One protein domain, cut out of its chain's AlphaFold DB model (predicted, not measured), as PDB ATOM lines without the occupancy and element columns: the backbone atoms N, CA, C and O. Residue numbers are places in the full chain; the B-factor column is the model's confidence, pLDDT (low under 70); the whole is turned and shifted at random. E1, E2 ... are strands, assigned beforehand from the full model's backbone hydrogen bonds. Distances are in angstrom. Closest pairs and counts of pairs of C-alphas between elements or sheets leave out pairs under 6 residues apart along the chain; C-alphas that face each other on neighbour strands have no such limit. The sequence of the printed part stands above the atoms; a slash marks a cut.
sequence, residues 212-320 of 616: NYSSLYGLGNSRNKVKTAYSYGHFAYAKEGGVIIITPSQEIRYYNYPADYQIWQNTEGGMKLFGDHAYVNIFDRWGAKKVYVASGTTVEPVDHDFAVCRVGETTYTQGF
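AT A GLANCE: This is residues 212 to 320 of the 616 residues of an uncharacterized protein of Roseivirga seohaensis (UniProt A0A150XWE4). Two four-stranded sheets, E1 to E4 and E5 to E8, lie face to face as a sandwich, closer together at the side of E1 and E5 than at that of E4 and E8. The small hairpin of E9 and E10 lies beyond the second sheet, away from the first, with E9 coming closest to E5. The 109 printed residues have no named helix and ten named strands, E1 to E10 in chain order; the class is all strand, though under half of the residues, 53, are in named elements. Each sheet is antiparallel, in the orders E1 E2 E3 E4, E5 E6 E7 E8 and E9 E10. The whole is compact, with a radius of gyration of the C-alphas of 13.0 A and spans of 37 by 34 by 24 A.

IN THESE COORDINATES: After residues 212 to 226, which hold no named element, E1 covers residues 227 to 231, beginning at C-alpha 227 (-44.100, 8.772, -19.420). E2 is residues 234 to 239, 17.0 A long, E3 242 to 246 and E4 252 to 256. After residues 257 to 270 come E5, 271 to 274, E6, 277 to 283 and 19.3 A, E7, 289 to 295 and 19.8 A, and E8, 298 to 301. E9 is residues 308 to 311 and E10 314 to 319, 15.3 A, ending at C-alpha 319 (-31.503, -11.586, -15.151).

HOW THE PARTS SIT: E1 to E4 form a meander, each strand the antiparallel neighbour of the one before, and so do E5 to E8. Within hydrogen-bond range are N 236 and O 229 at 2.9 A between E1 and E2, N 244 and O 237 at 2.8 A between E2 and E3, and N 243 and O 255 at 2.9 A between E3 and E4. In the second sheet, N 279 and O 272 are 2.8 A apart, N 280 and O 292 2.8 A, and N 293 and O 300 2.9 A. The strands of the two sheets stand at 25 degrees. The closest C-alphas of E1 and E5 are those of Ser 231 and Phe 274, 5.4 A apart; of E4 and E8, Tyr 255 and Val 299, 6.5 A. E9 and E10 are a hairpin, with N 316 and O 309 at 2.8 A. The closest C-alphas of E5 and E9 are those of Phe 274 and Arg 310, 6.0 A apart; E5 and E10 are apart.

THE WHOLE: The two C-alphas farthest apart, Asn 212 and Phe 320, are 39.0 A apart. The printed part has no cut. The link from E4 to E5, 14 residues, is long. Mean pLDDT of the printed part is 86.6; residues 221 to 223 and 264 to 269 are under 70.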
ATOM      1  N   ASN A 212     -50.728  17.568  -7.978       92.25
ATOM      2  CA  ASN A 212     -49.701  18.595  -7.878       92.25
ATOM      3  C   ASN A 212     -48.356  18.108  -8.439       92.25
ATOM      4  O   ASN A 212     -47.510  17.576  -7.722       92.25
ATOM      5  N   TYR A 213     -48.110  18.363  -9.726       89.31
ATOM      6  CA  TYR A 213     -46.835  18.020 -10.371       89.31
ATOM      7  C   TYR A 213     -45.609  18.716  -9.763       89.31
ATOM      8  O   TYR A 213     -44.488  18.232  -9.939       89.31
ATOM      9  N   SER A 214     -45.801  19.837  -9.062       89.50
ATOM     10  CA  SER A 214     -44.725  20.588  -8.407       89.50
ATOM     11  C   SER A 214     -44.242  19.942  -7.108       89.50
ATOM     12  O   SER A 214     -43.208  20.353  -6.593       89.50
ATOM     13  N   SER A 215     -44.938  18.917  -6.600       89.00
ATOM     14  CA  SER A 215     -44.461  18.095  -5.480       89.00
ATOM     15  C   SER A 215     -43.225  17.255  -5.831       89.00
ATOM     16  O   SER A 215     -42.570  16.742  -4.931       89.00
ATOM     17  N   LEU A 216     -42.912  17.104  -7.124       89.12
ATOM     18  CA  LEU A 216     -41.740  16.387  -7.627       89.12
ATOM     19  C   LEU A 216     -40.787  17.344  -8.343       89.12
ATOM     20  O   LEU A 216     -41.228  18.249  -9.061       89.12
ATOM     21  N   TYR A 217     -39.482  17.090  -8.220       86.19
ATOM     22  CA  TYR A 217     -38.440  17.863  -8.898       86.19
ATOM     23  C   TYR A 217     -38.632  17.900 -10.429       86.19
ATOM     24  O   TYR A 217     -39.067  16.928 -11.046       86.19
ATOM     25  N   GLY A 218     -38.290  19.031 -11.054       82.19
ATOM     26  CA  GLY A 218     -38.340  19.238 -12.506       82.19
ATOM     27  C   GLY A 218     -39.650  19.836 -13.028       82.19
ATOM     28  O   GLY A 218     -40.614  20.025 -12.286       82.19
ATOM     29  N   LEU A 219     -39.677  20.168 -14.323       75.12
ATOM     30  CA  LEU A 219     -40.791  20.895 -14.942       75.12
ATOM     31  C   LEU A 219     -41.891  19.978 -15.491       75.12
ATOM     32  O   LEU A 219     -43.032  20.416 -15.525       75.12
ATOM     33  N   GLY A 220     -41.596  18.740 -15.912       70.75
ATOM     34  CA  GLY A 220     -42.617  17.788 -16.383       70.75
ATOM     35  C   GLY A 220     -43.441  18.232 -17.606       70.75
ATOM     36  O   GLY A 220     -44.505  17.681 -17.866       70.75
ATOM     37  N   ASN A 221     -42.985  19.237 -18.363       65.56
ATOM     38  CA  ASN A 221     -43.813  19.904 -19.381       65.56
ATOM     39  C   ASN A 221     -43.578  19.417 -20.822       65.56
ATOM     40  O   ASN A 221     -44.282  19.844 -21.735       65.56
ATOM     41  N   SER A 222     -42.598  18.544 -21.066       69.31
ATOM     42  CA  SER A 222     -42.289  18.057 -22.417       69.31
ATOM     43  C   SER A 222     -42.891  16.673 -22.665       69.31
ATOM     44  O   SER A 222     -42.605  15.732 -21.928       69.31
ATOM     45  N   ARG A 223     -43.676  16.526 -23.748       68.00
ATOM     46  CA  ARG A 223     -44.310  15.248 -24.153       68.00
ATOM     47  C   ARG A 223     -43.282  14.125 -24.326       68.00
ATOM     48  O   ARG A 223     -43.564  12.993 -23.968       68.00
ATOM     49  N   ASN A 224     -42.084  14.442 -24.817       70.88
ATOM     50  CA  ASN A 224     -41.034  13.441 -25.038       70.88
ATOM     51  C   ASN A 224     -40.373  12.984 -23.724       70.88
ATOM     52  O   ASN A 224     -39.783  11.906 -23.669       70.88
ATOM     53  N   LYS A 225     -40.497  13.795 -22.669       75.12
ATOM     54  CA  LYS A 225     -39.819  13.640 -21.376       75.12
ATOM     55  C   LYS A 225     -40.684  13.019 -20.283       75.12
ATOM     56  O   LYS A 225     -40.179  12.558 -19.269       75.12
ATOM     57  N   VAL A 226     -41.993  13.029 -20.489       85.00
ATOM     58  CA  VAL A 226     -42.965  12.407 -19.597       85.00
ATOM     59  C   VAL A 226     -43.234  10.984 -20.067       85.00
ATOM     60  O   VAL A 226     -43.180  10.694 -21.268       85.00
ATOM     61  N   LYS A 227     -43.526  10.088 -19.126       89.62
ATOM     62  CA  LYS A 227     -44.100   8.772 -19.420       89.62
ATOM     63  C   LYS A 227     -45.388   8.607 -18.637       89.62
ATOM     64  O   LYS A 227     -45.455   8.989 -17.473       89.62
ATOM     65  N   THR A 228     -46.392   8.031 -19.280       91.88
ATOM     66  CA  THR A 228     -47.695   7.721 -18.693       91.88
ATOM     67  C   THR A 228     -48.019   6.258 -18.941       91.88
ATOM     68  O   THR A 228     -47.639   5.720 -19.978       91.88
ATOM     69  N   ALA A 229     -48.689   5.609 -17.996       94.38
ATOM     70  CA  ALA A 229     -49.103   4.215 -18.128       94.38
ATOM     71  C   ALA A 229     -50.403   3.971 -17.360       94.38
ATOM     72  O   ALA A 229     -50.749   4.736 -16.456       94.38
ATOM     73  N   TYR A 230     -51.100   2.904 -17.733       95.81
ATOM     74  CA  TYR A 230     -52.364   2.482 -17.144       95.81
ATOM     75  C   TYR A 230     -52.342   0.971 -16.891       95.81
ATOM     76  O   TYR A 230     -51.845   0.216 -17.725       95.81
ATOM     77  N   SER A 231     -52.861   0.531 -15.742       95.25
ATOM     78  CA  SER A 231     -53.000  -0.892 -15.408       95.25
ATOM     79  C   SER A 231     -53.995  -1.087 -14.266       95.25
ATOM     80  O   SER A 231     -53.839  -0.485 -13.208       95.25
ATOM     81  N   TYR A 232     -55.010  -1.933 -14.461       93.25
ATOM     82  CA  TYR A 232     -56.017  -2.305 -13.458       93.25
ATOM     83  C   TYR A 232     -56.521  -1.117 -12.610       93.25
ATOM     84  O   TYR A 232     -56.460  -1.141 -11.379       93.25
ATOM     85  N   GLY A 233     -56.973  -0.045 -13.271       94.62
ATOM     86  CA  GLY A 233     -57.496   1.168 -12.624       94.62
ATOM     87  C   GLY A 233     -56.456   2.110 -12.015       94.62
ATOM     88  O   GLY A 233     -56.821   3.157 -11.483       94.62
ATOM     89  N   HIS A 234     -55.174   1.764 -12.087       96.94
ATOM     90  CA  HIS A 234     -54.085   2.647 -11.701       96.94
ATOM     91  C   HIS A 234     -53.604   3.451 -12.906       96.94
ATOM     92  O   HIS A 234     -53.510   2.932 -14.021       96.94
ATOM     93  N   PHE A 235     -53.232   4.702 -12.655       97.38
ATOM     94  CA  PHE A 235     -52.579   5.574 -13.627       97.38
ATOM     95  C   PHE A 235     -51.232   6.009 -13.074       97.38
ATOM     96  O   PHE A 235     -51.127   6.366 -11.903       97.38
ATOM     97  N   ALA A 236     -50.205   6.019 -13.917       95.12
ATOM     98  CA  ALA A 236     -48.885   6.494 -13.535       95.12
ATOM     99  C   ALA A 236     -48.409   7.629 -14.435       95.12
ATOM    100  O   ALA A 236     -48.747   7.692 -15.619       95.12
ATOM    101  N   TYR A 237     -47.597   8.508 -13.856       92.81
ATOM    102  CA  TYR A 237     -46.935   9.619 -14.529       92.81
ATOM    103  C   TYR A 237     -45.513   9.761 -13.982       92.81
ATOM    104  O   TYR A 237     -45.336  10.010 -12.792       92.81
ATOM    105  N   ALA A 238     -44.503   9.619 -14.837       90.88
ATOM    106  CA  ALA A 238     -43.092   9.778 -14.483       90.88
ATOM    107  C   ALA A 238     -42.469  10.997 -15.182       90.88
ATOM    108  O   ALA A 238     -42.769  11.279 -16.347       90.88
ATOM    109  N   LYS A 239     -41.595  11.705 -14.455       87.69
ATOM    110  CA  LYS A 239     -40.859  12.912 -14.888       87.69
ATOM    111  C   LYS A 239     -39.469  12.992 -14.227       87.69
ATOM    112  O   LYS A 239     -39.113  12.101 -13.465       87.69
ATOM    113  N   GLU A 240     -38.713  14.074 -14.474       82.06
ATOM    114  CA  GLU A 240     -37.304  14.297 -14.059       82.06
ATOM    115  C   GLU A 240     -36.972  13.890 -12.606       82.06
ATOM    116  O   GLU A 240     -35.857  13.473 -12.307       82.06
ATOM    117  N   GLY A 241     -37.912  14.110 -11.686       84.00
ATOM    118  CA  GLY A 241     -37.680  14.027 -10.246       84.00
ATOM    119  C   GLY A 241     -38.402  12.903  -9.524       84.00
ATOM    120  O   GLY A 241     -38.207  12.740  -8.320       84.00
ATOM    121  N   GLY A 242     -39.268  12.165 -10.212       90.25
ATOM    122  CA  GLY A 242     -40.093  11.174  -9.549       90.25
ATOM    123  C   GLY A 242     -41.220  10.614 -10.397       90.25
ATOM    124  O   GLY A 242     -41.417  10.989 -11.558       90.25
ATOM    125  N   VAL A 243     -42.000   9.757  -9.752       92.88
ATOM    126  CA  VAL A 243     -43.193   9.124 -10.307       92.88
ATOM    127  C   VAL A 243     -44.412   9.422  -9.434       92.88
ATOM    128  O   VAL A 243     -44.321   9.613  -8.222       92.88
ATOM    129  N   ILE A 244     -45.567   9.524 -10.075       94.44
ATOM    130  CA  ILE A 244     -46.875   9.687  -9.449       94.44
ATOM    131  C   ILE A 244     -47.685   8.448  -9.790       94.44
ATOM    132  O   ILE A 244     -47.722   8.061 -10.958       94.44
ATOM    133  N   ILE A 245     -48.344   7.860  -8.794       96.75
ATOM    134  CA  ILE A 245     -49.319   6.784  -8.996       96.75
ATOM    135  C   ILE A 245     -50.665   7.263  -8.460       96.75
ATOM    136  O   ILE A 245     -50.769   7.702  -7.315       96.75
ATOM    137  N   ILE A 246     -51.688   7.179  -9.300       96.88
ATOM    138  CA  ILE A 246     -53.085   7.419  -8.957       96.88
ATOM    139  C   ILE A 246     -53.748   6.051  -8.848       96.88
ATOM    140  O   ILE A 246     -53.708   5.263  -9.792       96.88
ATOM    141  N   THR A 247     -54.320   5.760  -7.687       95.56
ATOM    142  CA  THR A 247     -54.992   4.482  -7.408       95.56
ATOM    143  C   THR A 247     -56.435   4.470  -7.943       95.56
ATOM    144  O   THR A 247     -56.987   5.537  -8.226       95.56
ATOM    145  N   PRO A 248     -57.108   3.304  -8.005       94.00
ATOM    146  CA  PRO A 248     -58.525   3.220  -8.371       94.00
ATOM    147  C   PRO A 248     -59.452   4.014  -7.438       94.00
ATOM    148  O   PRO A 248     -60.499   4.493  -7.865       94.00
ATOM    149  N   SER A 249     -59.067   4.187  -6.167       93.19
ATOM    150  CA  SER A 249     -59.769   5.047  -5.203       93.19
ATOM    151  C   SER A 249     -59.398   6.528  -5.331       93.19
ATOM    152  O   SER A 249     -59.820   7.328  -4.500       93.19
ATOM    153  N   GLN A 250     -58.626   6.894  -6.359       91.44
ATOM    154  CA  GLN A 250     -58.180   8.253  -6.678       91.44
ATOM    155  C   GLN A 250     -57.219   8.862  -5.644       91.44
ATOM    156  O   GLN A 250     -56.958  10.063  -5.661       91.44
ATOM    157  N   GLU A 251     -56.631   8.036  -4.774       94.62
ATOM    158  CA  GLU A 251     -55.499   8.447  -3.940       94.62
ATOM    159  C   GLU A 251     -54.290   8.748  -4.838       94.62
ATOM    160  O   GLU A 251     -53.917   7.911  -5.666       94.62
ATOM    161  N   ILE A 252     -53.676   9.922  -4.662       95.56
ATOM    162  CA  ILE A 252     -52.513  10.374  -5.434       95.56
ATOM    163  C   ILE A 252     -51.255  10.218  -4.580       95.56
ATOM    164  O   ILE A 252     -51.076  10.920  -3.584       95.56
ATOM    165  N   ARG A 253     -50.359   9.327  -5.001       96.00
ATOM    166  CA  ARG A 253     -49.094   9.036  -4.319       96.00
ATOM    167  C   ARG A 253     -47.924   9.628  -5.088       96.00
ATOM    168  O   ARG A 253     -47.850   9.485  -6.307       96.00
ATOM    169  N   TYR A 254     -47.007  10.269  -4.367       95.38
ATOM    170  CA  TYR A 254     -45.833  10.940  -4.924       95.38
ATOM    171  C   TYR A 254     -44.562  10.252  -4.451       95.38
ATOM    172  O   TYR A 254     -44.350  10.072  -3.254       95.38
ATOM    173  N   TYR A 255     -43.697   9.936  -5.400       94.31
ATOM    174  CA  TYR A 255     -42.498   9.152  -5.179       94.31
ATOM    175  C   TYR A 255     -41.300   9.909  -5.744       94.31
ATOM    176  O   TYR A 255     -41.185  10.076  -6.957       94.31
ATOM    177  N   ASN A 256     -40.421  10.394  -4.869       92.31
ATOM    178  CA  ASN A 256     -39.201  11.075  -5.290       92.31
ATOM    179  C   ASN A 256     -38.123  10.047  -5.635       92.31
ATOM    180  O   ASN A 256     -37.899   9.107  -4.872       92.31
ATOM    181  N   TYR A 257     -37.418  10.255  -6.744       89.38
ATOM    182  CA  TYR A 257     -36.199   9.493  -7.015       89.38
ATOM    183  C   TYR A 257     -35.098   9.860  -6.012       89.38
ATOM    184  O   TYR A 257     -35.154  10.945  -5.417       89.38
ATOM    185  N   PRO A 258     -34.068   9.015  -5.828       87.06
ATOM    186  CA  PRO A 258     -32.904   9.399  -5.037       87.06
ATOM    187  C   PRO A 258     -32.238  10.657  -5.608       87.06
ATOM    188  O   PRO A 258     -32.285  10.897  -6.815       87.06
ATOM    189  N   ALA A 259     -31.612  11.463  -4.745       85.94
ATOM    190  CA  ALA A 259     -31.106  12.793  -5.097       85.94
ATOM    191  C   ALA A 259     -30.170  12.797  -6.322       85.94
ATOM    192  O   ALA A 259     -30.282  13.679  -7.170       85.94
ATOM    193  N   ASP A 260     -29.317  11.778  -6.463       81.19
ATOM    194  CA  ASP A 260     -28.377  11.645  -7.586       81.19
ATOM    195  C   ASP A 260     -29.059  11.430  -8.948       81.19
ATOM    196  O   ASP A 260     -28.454  11.672  -9.995       81.19
ATOM    197  N   TYR A 261     -30.331  11.028  -8.939       80.94
ATOM    198  CA  TYR A 261     -31.153  10.802 -10.125       80.94
ATOM    199  C   TYR A 261     -32.198  11.910 -10.348       80.94
ATOM    200  O   TYR A 261     -32.890  11.912 -11.364       80.94
ATOM    201  N   GLN A 262     -32.309  12.898  -9.453       83.50
ATOM    202  CA  GLN A 262     -33.178  14.069  -9.643       83.50
ATOM    203  C   GLN A 262     -32.503  15.112 -10.545       83.50
ATOM    204  O   GLN A 262     -32.148  16.211 -10.115       83.50
ATOM    205  N   ILE A 263     -32.293  14.767 -11.814       75.44
ATOM    206  CA  ILE A 263     -31.578  15.613 -12.778       75.44
ATOM    207  C   ILE A 263     -32.423  15.878 -14.024       75.44
ATOM    208  O   ILE A 263     -33.234  15.061 -14.450       75.44
ATOM    209  N   TRP A 264     -32.205  17.025 -14.668       67.81
ATOM    210  CA  TRP A 264     -32.969  17.428 -15.859       67.81
ATOM    211  C   TRP A 264     -32.747  16.519 -17.091       67.81
ATOM    212  O   TRP A 264     -33.547  16.564 -18.032       67.81
ATOM    213  N   GLN A 265     -31.665  15.726 -17.092       61.09
ATOM    214  CA  GLN A 265     -31.297  14.751 -18.134       61.09
ATOM    215  C   GLN A 265     -31.939  13.372 -17.929       61.09
ATOM    216  O   GLN A 265     -32.030  12.604 -18.877       61.09
ATOM    217  N   ASN A 266     -32.466  13.080 -16.738       64.12
ATOM    218  CA  ASN A 266     -33.100  11.804 -16.395       64.12
ATOM    219  C   ASN A 266     -34.510  11.642 -17.022       64.12
ATOM    220  O   ASN A 266     -35.384  10.927 -16.550       64.12
ATOM    221  N   THR A 267     -34.795  12.357 -18.104       54.25
ATOM    222  CA  THR A 267     -36.153  12.477 -18.651       54.25
ATOM    223  C   THR A 267     -36.520  11.414 -19.678       54.25
ATOM    224  O   THR A 267     -37.561  11.513 -20.319       54.25
ATOM    225  N   GLU A 268     -35.653  10.434 -19.905       56.59
ATOM    226  CA  GLU A 268     -35.710   9.601 -21.113       56.59
ATOM    227  C   GLU A 268     -35.932   8.112 -20.847       56.59
ATOM    228  O   GLU A 268     -36.065   7.333 -21.788       56.59
ATOM    229  N   GLY A 269     -36.024   7.687 -19.588       62.62
ATOM    230  CA  GLY A 269     -36.289   6.284 -19.306       62.62
ATOM    231  C   GLY A 269     -37.754   5.889 -19.517       62.62
ATOM    232  O   GLY A 269     -38.669   6.702 -19.384       62.62
ATOM    233  N   GLY A 270     -37.984   4.640 -19.932       81.88
ATOM    234  CA  GLY A 270     -39.321   4.064 -20.085       81.88
ATOM    235  C   GLY A 270     -40.035   3.860 -18.745       81.88
ATOM    236  O   GLY A 270     -39.404   3.833 -17.690       81.88
ATOM    237  N   MET A 271     -41.356   3.670 -18.796       90.12
ATOM    238  CA  MET A 271     -42.173   3.311 -17.634       90.12
ATOM    239  C   MET A 271     -43.109   2.147 -17.971       90.12
ATOM    240  O   MET A 271     -43.649   2.095 -19.075       90.12
ATOM    241  N   LYS A 272     -43.309   1.243 -17.012       92.88
ATOM    242  CA  LYS A 272     -44.350   0.209 -17.032       92.88
ATOM    243  C   LYS A 272     -45.116   0.237 -15.718       92.88
ATOM    244  O   LYS A 272     -44.526   0.500 -14.674       92.88
ATOM    245  N   LEU A 273     -46.410  -0.045 -15.773       94.31
ATOM    246  CA  LEU A 273     -47.285  -0.069 -14.606       94.31
ATOM    247  C   LEU A 273     -47.997  -1.416 -14.540       94.31
ATOM    248  O   LEU A 273     -48.550  -1.862 -15.543       94.31
ATOM    249  N   PHE A 274     -48.000  -2.031 -13.362       94.19
ATOM    250  CA  PHE A 274     -48.724  -3.269 -13.089       94.19
ATOM    251  C   PHE A 274     -49.447  -3.134 -11.748       94.19
ATOM    252  O   PHE A 274     -48.834  -3.282 -10.690       94.19
ATOM    253  N   GLY A 275     -50.735  -2.786 -11.787       92.94
ATOM    254  CA  GLY A 275     -51.468  -2.381 -10.586       92.94
ATOM    255  C   GLY A 275     -50.793  -1.187  -9.899       92.94
ATOM    256  O   GLY A 275     -50.565  -0.154 -10.522       92.94
ATOM    257  N   ASP A 276     -50.430  -1.337  -8.629       92.44
ATOM    258  CA  ASP A 276     -49.783  -0.305  -7.809       92.44
ATOM    259  C   ASP A 276     -48.244  -0.282  -7.904       92.44
ATOM    260  O   ASP A 276     -47.598   0.443  -7.146       92.44
ATOM    261  N   HIS A 277     -47.653  -1.043  -8.832       94.94
ATOM    262  CA  HIS A 277     -46.206  -1.109  -9.048       94.94
ATOM    263  C   HIS A 277     -45.807  -0.391 -10.342       94.94
ATOM    264  O   HIS A 277     -46.072  -0.885 -11.443       94.94
ATOM    265  N   ALA A 278     -45.131   0.753 -10.221       94.69
ATOM    266  CA  ALA A 278     -44.559   1.470 -11.357       94.69
ATOM    267  C   ALA A 278     -43.060   1.175 -11.479       94.69
ATOM    268  O   ALA A 278     -42.268   1.592 -10.636       94.69
ATOM    269  N   TYR A 279     -42.667   0.490 -12.550       93.75
ATOM    270  CA  TYR A 279     -41.269   0.272 -12.904       93.75
ATOM    271  C   TYR A 279     -40.814   1.398 -13.817       93.75
ATOM    272  O   TYR A 279     -41.389   1.607 -14.889       93.75
ATOM    273  N   VAL A 280     -39.771   2.109 -13.411       90.62
ATOM    274  CA  VAL A 280     -39.241   3.255 -14.142       90.62
ATOM    275  C   VAL A 280     -37.773   3.026 -14.438       90.62
ATOM    276  O   VAL A 280     -36.977   2.739 -13.547       90.62
ATOM    277  N   ASN A 281     -37.416   3.149 -15.709       87.56
ATOM    278  CA  ASN A 281     -36.028   3.207 -16.117       87.56
ATOM    279  C   ASN A 281     -35.493   4.620 -15.874       87.56
ATOM    280  O   ASN A 281     -36.182   5.587 -16.182       87.56
ATOM    281  N   ILE A 282     -34.290   4.758 -15.335       82.50
ATOM    282  CA  ILE A 282     -33.734   6.043 -14.901       82.50
ATOM    283  C   ILE A 282     -32.266   6.097 -15.330       82.50
ATOM    284  O   ILE A 282     -31.557   5.097 -15.235       82.50
ATOM    285  N   PHE A 283     -31.810   7.254 -15.809       78.69
ATOM    286  CA  PHE A 283     -30.406   7.496 -16.146       78.69
ATOM    287  C   PHE A 283     -29.771   8.430 -15.115       78.69
ATOM    288  O   PHE A 283     -30.368   9.442 -14.735       78.69
ATOM    289  N   ASP A 284     -28.562   8.106 -14.662       74.81
ATOM    290  CA  ASP A 284     -27.765   9.017 -13.841       74.81
ATOM    291  C   ASP A 284     -27.111  10.128 -14.690       74.81
ATOM    292  O   ASP A 284     -27.237  10.183 -15.917       74.81
ATOM    293  N   ARG A 285     -26.374  11.033 -14.031       72.56
ATOM    294  CA  ARG A 285     -25.667  12.153 -14.690       72.56
ATOM    295  C   ARG A 285     -24.560  11.730 -15.665       72.56
ATOM    296  O   ARG A 285     -24.069  12.571 -16.412       72.56
ATOM    297  N   TRP A 286     -24.142  10.469 -15.621       76.88
ATOM    298  CA  TRP A 286     -23.103   9.885 -16.467       76.88
ATOM    299  C   TRP A 286     -23.690   9.019 -17.590       76.88
ATOM    300  O   TRP A 286     -22.943   8.531 -18.433       76.88
ATOM    301  N   GLY A 287     -25.018   8.861 -17.632       71.50
ATOM    302  CA  GLY A 287     -25.724   8.028 -18.602       71.50
ATOM    303  C   GLY A 287     -25.848   6.560 -18.189       71.50
ATOM    304  O   GLY A 287     -26.323   5.754 -18.990       71.50
ATOM    305  N   ALA A 288     -25.465   6.192 -16.962       76.75
ATOM    306  CA  ALA A 288     -25.677   4.845 -16.448       76.75
ATOM    307  C   ALA A 288     -27.162   4.631 -16.129       76.75
ATOM    308  O   ALA A 288     -27.816   5.444 -15.474       76.75
ATOM    309  N   LYS A 289     -27.695   3.512 -16.614       79.44
ATOM    310  CA  LYS A 289     -29.102   3.134 -16.499       79.44
ATOM    311  C   LYS A 289     -29.335   2.324 -15.218       79.44
ATOM    312  O   LYS A 289     -28.602   1.374 -14.956       79.44
ATOM    313  N   LYS A 290     -30.395   2.627 -14.465       86.50
ATOM    314  CA  LYS A 290     -30.890   1.798 -13.353       86.50
ATOM    315  C   LYS A 290     -32.416   1.795 -13.351       86.50
ATOM    316  O   LYS A 290     -33.048   2.819 -13.597       86.50
ATOM    317  N   VAL A 291     -33.015   0.642 -13.079       89.50
ATOM    318  CA  VAL A 291     -34.469   0.515 -12.955       89.50
ATOM    319  C   VAL A 291     -34.855   0.658 -11.487       89.50
ATOM    320  O   VAL A 291     -34.198   0.094 -10.613       89.50
ATOM    321  N   TYR A 292     -35.918   1.414 -11.230       91.56
ATOM    322  CA  TYR A 292     -36.532   1.566  -9.917       91.56
ATOM    323  C   TYR A 292     -37.977   1.088  -9.956       91.56
ATOM    324  O   TYR A 292     -38.667   1.272 -10.961       91.56
ATOM    325  N   VAL A 293     -38.446   0.514  -8.854       94.00
ATOM    326  CA  VAL A 293     -39.859   0.211  -8.634       94.00
ATOM    327  C   VAL A 293     -40.410   1.159  -7.576       94.00
ATOM    328  O   VAL A 293     -39.833   1.311  -6.502       94.00
ATOM    329  N   ALA A 294     -41.513   1.827  -7.900       93.88
ATOM    330  CA  ALA A 294     -42.305   2.590  -6.950       93.88
ATOM    331  C   ALA A 294     -43.565   1.800  -6.600       93.88
ATOM    332  O   ALA A 294     -44.362   1.479  -7.487       93.88
ATOM    333  N   SER A 295     -43.733   1.495  -5.319       92.50
ATOM    334  CA  SER A 295     -44.922   0.841  -4.774       92.50
ATOM    335  C   SER A 295     -45.079   1.189  -3.293       92.50
ATOM    336  O   SER A 295     -44.128   1.602  -2.624       92.50
ATOM    337  N   GLY A 296     -46.304   1.079  -2.772       89.38
ATOM    338  CA  GLY A 296     -46.609   1.422  -1.382       89.38
ATOM    339  C   GLY A 296     -46.215   2.860  -1.021       89.38
ATOM    340  O   GLY A 296     -46.940   3.805  -1.327       89.38
ATOM    341  N   THR A 297     -45.081   3.018  -0.336       85.75
ATOM    342  CA  THR A 297     -44.522   4.316   0.075       85.75
ATOM    343  C   THR A 297     -43.043   4.477  -0.282       85.75
ATOM    344  O   THR A 297     -42.407   5.414   0.205       85.75
ATOM    345  N   THR A 298     -42.464   3.567  -1.068       91.00
ATOM    346  CA  THR A 298     -41.021   3.541  -1.346       91.00
ATOM    347  C   THR A 298     -40.721   3.582  -2.841       91.00
ATOM    348  O   THR A 298     -41.588   3.364  -3.689       91.00
ATOM    349  N   VAL A 299     -39.476   3.945  -3.153       91.38
ATOM    350  CA  VAL A 299     -38.875   3.854  -4.486       91.38
ATOM    351  C   VAL A 299     -37.540   3.172  -4.313       91.38
ATOM    352  O   VAL A 299     -36.648   3.729  -3.670       91.38
ATOM    353  N   GLU A 300     -37.408   1.977  -4.864       93.44
ATOM    354  CA  GLU A 300     -36.255   1.120  -4.608       93.44
ATOM    355  C   GLU A 300     -35.637   0.644  -5.923       93.44
ATOM    356  O   GLU A 300     -36.363   0.393  -6.891       93.44
ATOM    357  N   PRO A 301     -34.297   0.569  -6.006       90.38
ATOM    358  CA  PRO A 301     -33.633   0.026  -7.178       90.38
ATOM    359  C   PRO A 301     -33.925  -1.473  -7.299       90.38
ATOM    360  O   PRO A 301     -34.014  -2.174  -6.294       90.38
ATOM    361  N   VAL A 302     -34.009  -1.972  -8.531       87.81
ATOM    362  CA  VAL A 302     -34.094  -3.413  -8.809       87.81
ATOM    363  C   VAL A 302     -32.816  -3.926  -9.474       87.81
ATOM    364  O   VAL A 302     -32.072  -3.173 -10.116       87.81
ATOM    365  N   ASP A 303     -32.561  -5.221  -9.314       78.38
ATOM    366  CA  ASP A 303     -31.353  -5.893  -9.814       78.38
ATOM    367  C   ASP A 303     -31.518  -6.483 -11.220       78.38
ATOM    368  O   ASP A 303     -30.605  -7.104 -11.754       78.38
ATOM    369  N   HIS A 304     -32.674  -6.254 -11.840       79.56
ATOM    370  CA  HIS A 304     -32.967  -6.666 -13.204       79.56
ATOM    371  C   HIS A 304     -33.112  -5.465 -14.144       79.56
ATOM    372  O   HIS A 304     -33.349  -4.325 -13.734       79.56
ATOM    373  N   ASP A 305     -33.016  -5.744 -15.439       79.69
ATOM    374  CA  ASP A 305     -33.205  -4.757 -16.493       79.69
ATOM    375  C   ASP A 305     -34.677  -4.334 -16.669       79.69
ATOM    376  O   ASP A 305     -35.592  -4.810 -15.996       79.69
ATOM    377  N   PHE A 306     -34.938  -3.420 -17.610       84.75
ATOM    378  CA  PHE A 306     -36.282  -2.863 -17.855       84.75
ATOM    379  C   PHE A 306     -37.276  -3.850 -18.514       84.75
ATOM    380  O   PHE A 306     -38.467  -3.567 -18.702       84.75
ATOM    381  N   ALA A 307     -36.796  -5.047 -18.837       89.19
ATOM    382  CA  ALA A 307     -37.596  -6.176 -19.263       89.19
ATOM    383  C   ALA A 307     -38.292  -6.811 -18.056       89.19
ATOM    384  O   ALA A 307     -37.808  -7.770 -17.469       89.19
ATOM    385  N   VAL A 308     -39.426  -6.220 -17.680       92.44
ATOM    386  CA  VAL A 308     -40.284  -6.680 -16.586       92.44
ATOM    387  C   VAL A 308     -41.745  -6.775 -17.020       92.44
ATOM    388  O   VAL A 308     -42.227  -5.927 -17.784       92.44
ATOM    389  N   CYS A 309     -42.437  -7.797 -16.523       94.44
ATOM    390  CA  CYS A 309     -43.883  -7.968 -16.593       94.44
ATOM    391  C   CYS A 309     -44.394  -8.546 -15.269       94.44
ATOM    392  O   CYS A 309     -43.758  -9.436 -14.712       94.44
ATOM    393  N   ARG A 310     -45.533  -8.070 -14.760       93.62
ATOM    394  CA  ARG A 310     -46.165  -8.633 -13.561       93.62
ATOM    395  C   ARG A 310     -47.593  -9.071 -13.873       93.62
ATOM    396  O   ARG A 310     -48.369  -8.298 -14.429       93.62
ATOM    397  N   VAL A 311     -47.925 -10.298 -13.478       92.81
ATOM    398  CA  VAL A 311     -49.250 -10.912 -13.616       92.81
ATOM    399  C   VAL A 311     -49.661 -11.448 -12.247       92.81
ATOM    400  O   VAL A 311     -49.118 -12.441 -11.766       92.81
ATOM    401  N   GLY A 312     -50.582 -10.750 -11.579       88.75
ATOM    402  CA  GLY A 312     -50.925 -11.034 -10.183       88.75
ATOM    403  C   GLY A 312     -49.703 -10.915  -9.262       88.75
ATOM    404  O   GLY A 312     -49.076  -9.856  -9.183       88.75
ATOM    405  N   GLU A 313     -49.358 -12.010  -8.583       89.44
ATOM    406  CA  GLU A 313     -48.169 -12.111  -7.720       89.44
ATOM    407  C   GLU A 313     -46.916 -12.616  -8.454       89.44
ATOM    408  O   GLU A 313     -45.823 -12.615  -7.885       89.44
ATOM    409  N   THR A 314     -47.049 -13.038  -9.714       95.56
ATOM    410  CA  THR A 314     -45.914 -13.485 -10.521       95.56
ATOM    411  C   THR A 314     -45.228 -12.289 -11.169       95.56
ATOM    412  O   THR A 314     -45.875 -11.471 -11.825       95.56
ATOM    413  N   THR A 315     -43.904 -12.210 -11.049       94.69
ATOM    414  CA  THR A 315     -43.086 -11.238 -11.786       94.69
ATOM    415  C   THR A 315     -42.138 -11.963 -12.732       94.69
ATOM    416  O   THR A 315     -41.398 -12.849 -12.319       94.69
ATOM    417  N   TYR A 316     -42.155 -11.566 -13.996       95.00
ATOM    418  CA  TYR A 316     -41.260 -12.023 -15.047       95.00
ATOM    419  C   TYR A 316     -40.214 -10.950 -15.306       95.00
ATOM    420  O   TYR A 316     -40.565  -9.799 -15.573       95.00
ATOM    421  N   THR A 317     -38.941 -11.315 -15.230       93.50
ATOM    422  CA  THR A 317     -37.810 -10.407 -15.444       93.50
ATOM    423  C   THR A 317     -36.768 -11.065 -16.339       93.50
ATOM    424  O   THR A 317     -36.827 -12.264 -16.592       93.50
ATOM    425  N   GLN A 318     -35.801 -10.301 -16.834       88.56
ATOM    426  CA  GLN A 318     -34.546 -10.860 -17.333       88.56
ATOM    427  C   GLN A 318     -33.466 -10.687 -16.267       88.56
ATOM    428  O   GLN A 318     -33.321  -9.594 -15.718       88.56
ATOM    429  N   GLY A 319     -32.665 -11.720 -16.021       88.00
ATOM    430  CA  GLY A 319     -31.503 -11.586 -15.151       88.00
ATOM    431  C   GLY A 319     -30.729 -12.879 -14.953       88.00
ATOM    432  O   GLY A 319     -30.873 -13.838 -15.711       88.00
ATOM    433  N   PHE A 320     -29.923 -12.889 -13.898       89.00
ATOM    434  CA  PHE A 320     -29.112 -14.019 -13.467       89.00
ATOM    435  C   PHE A 320     -29.571 -14.506 -12.085       89.00
ATOM    436  O   PHE A 320     -29.882 -13.706 -11.205       89.00
TER     437      PHE A 320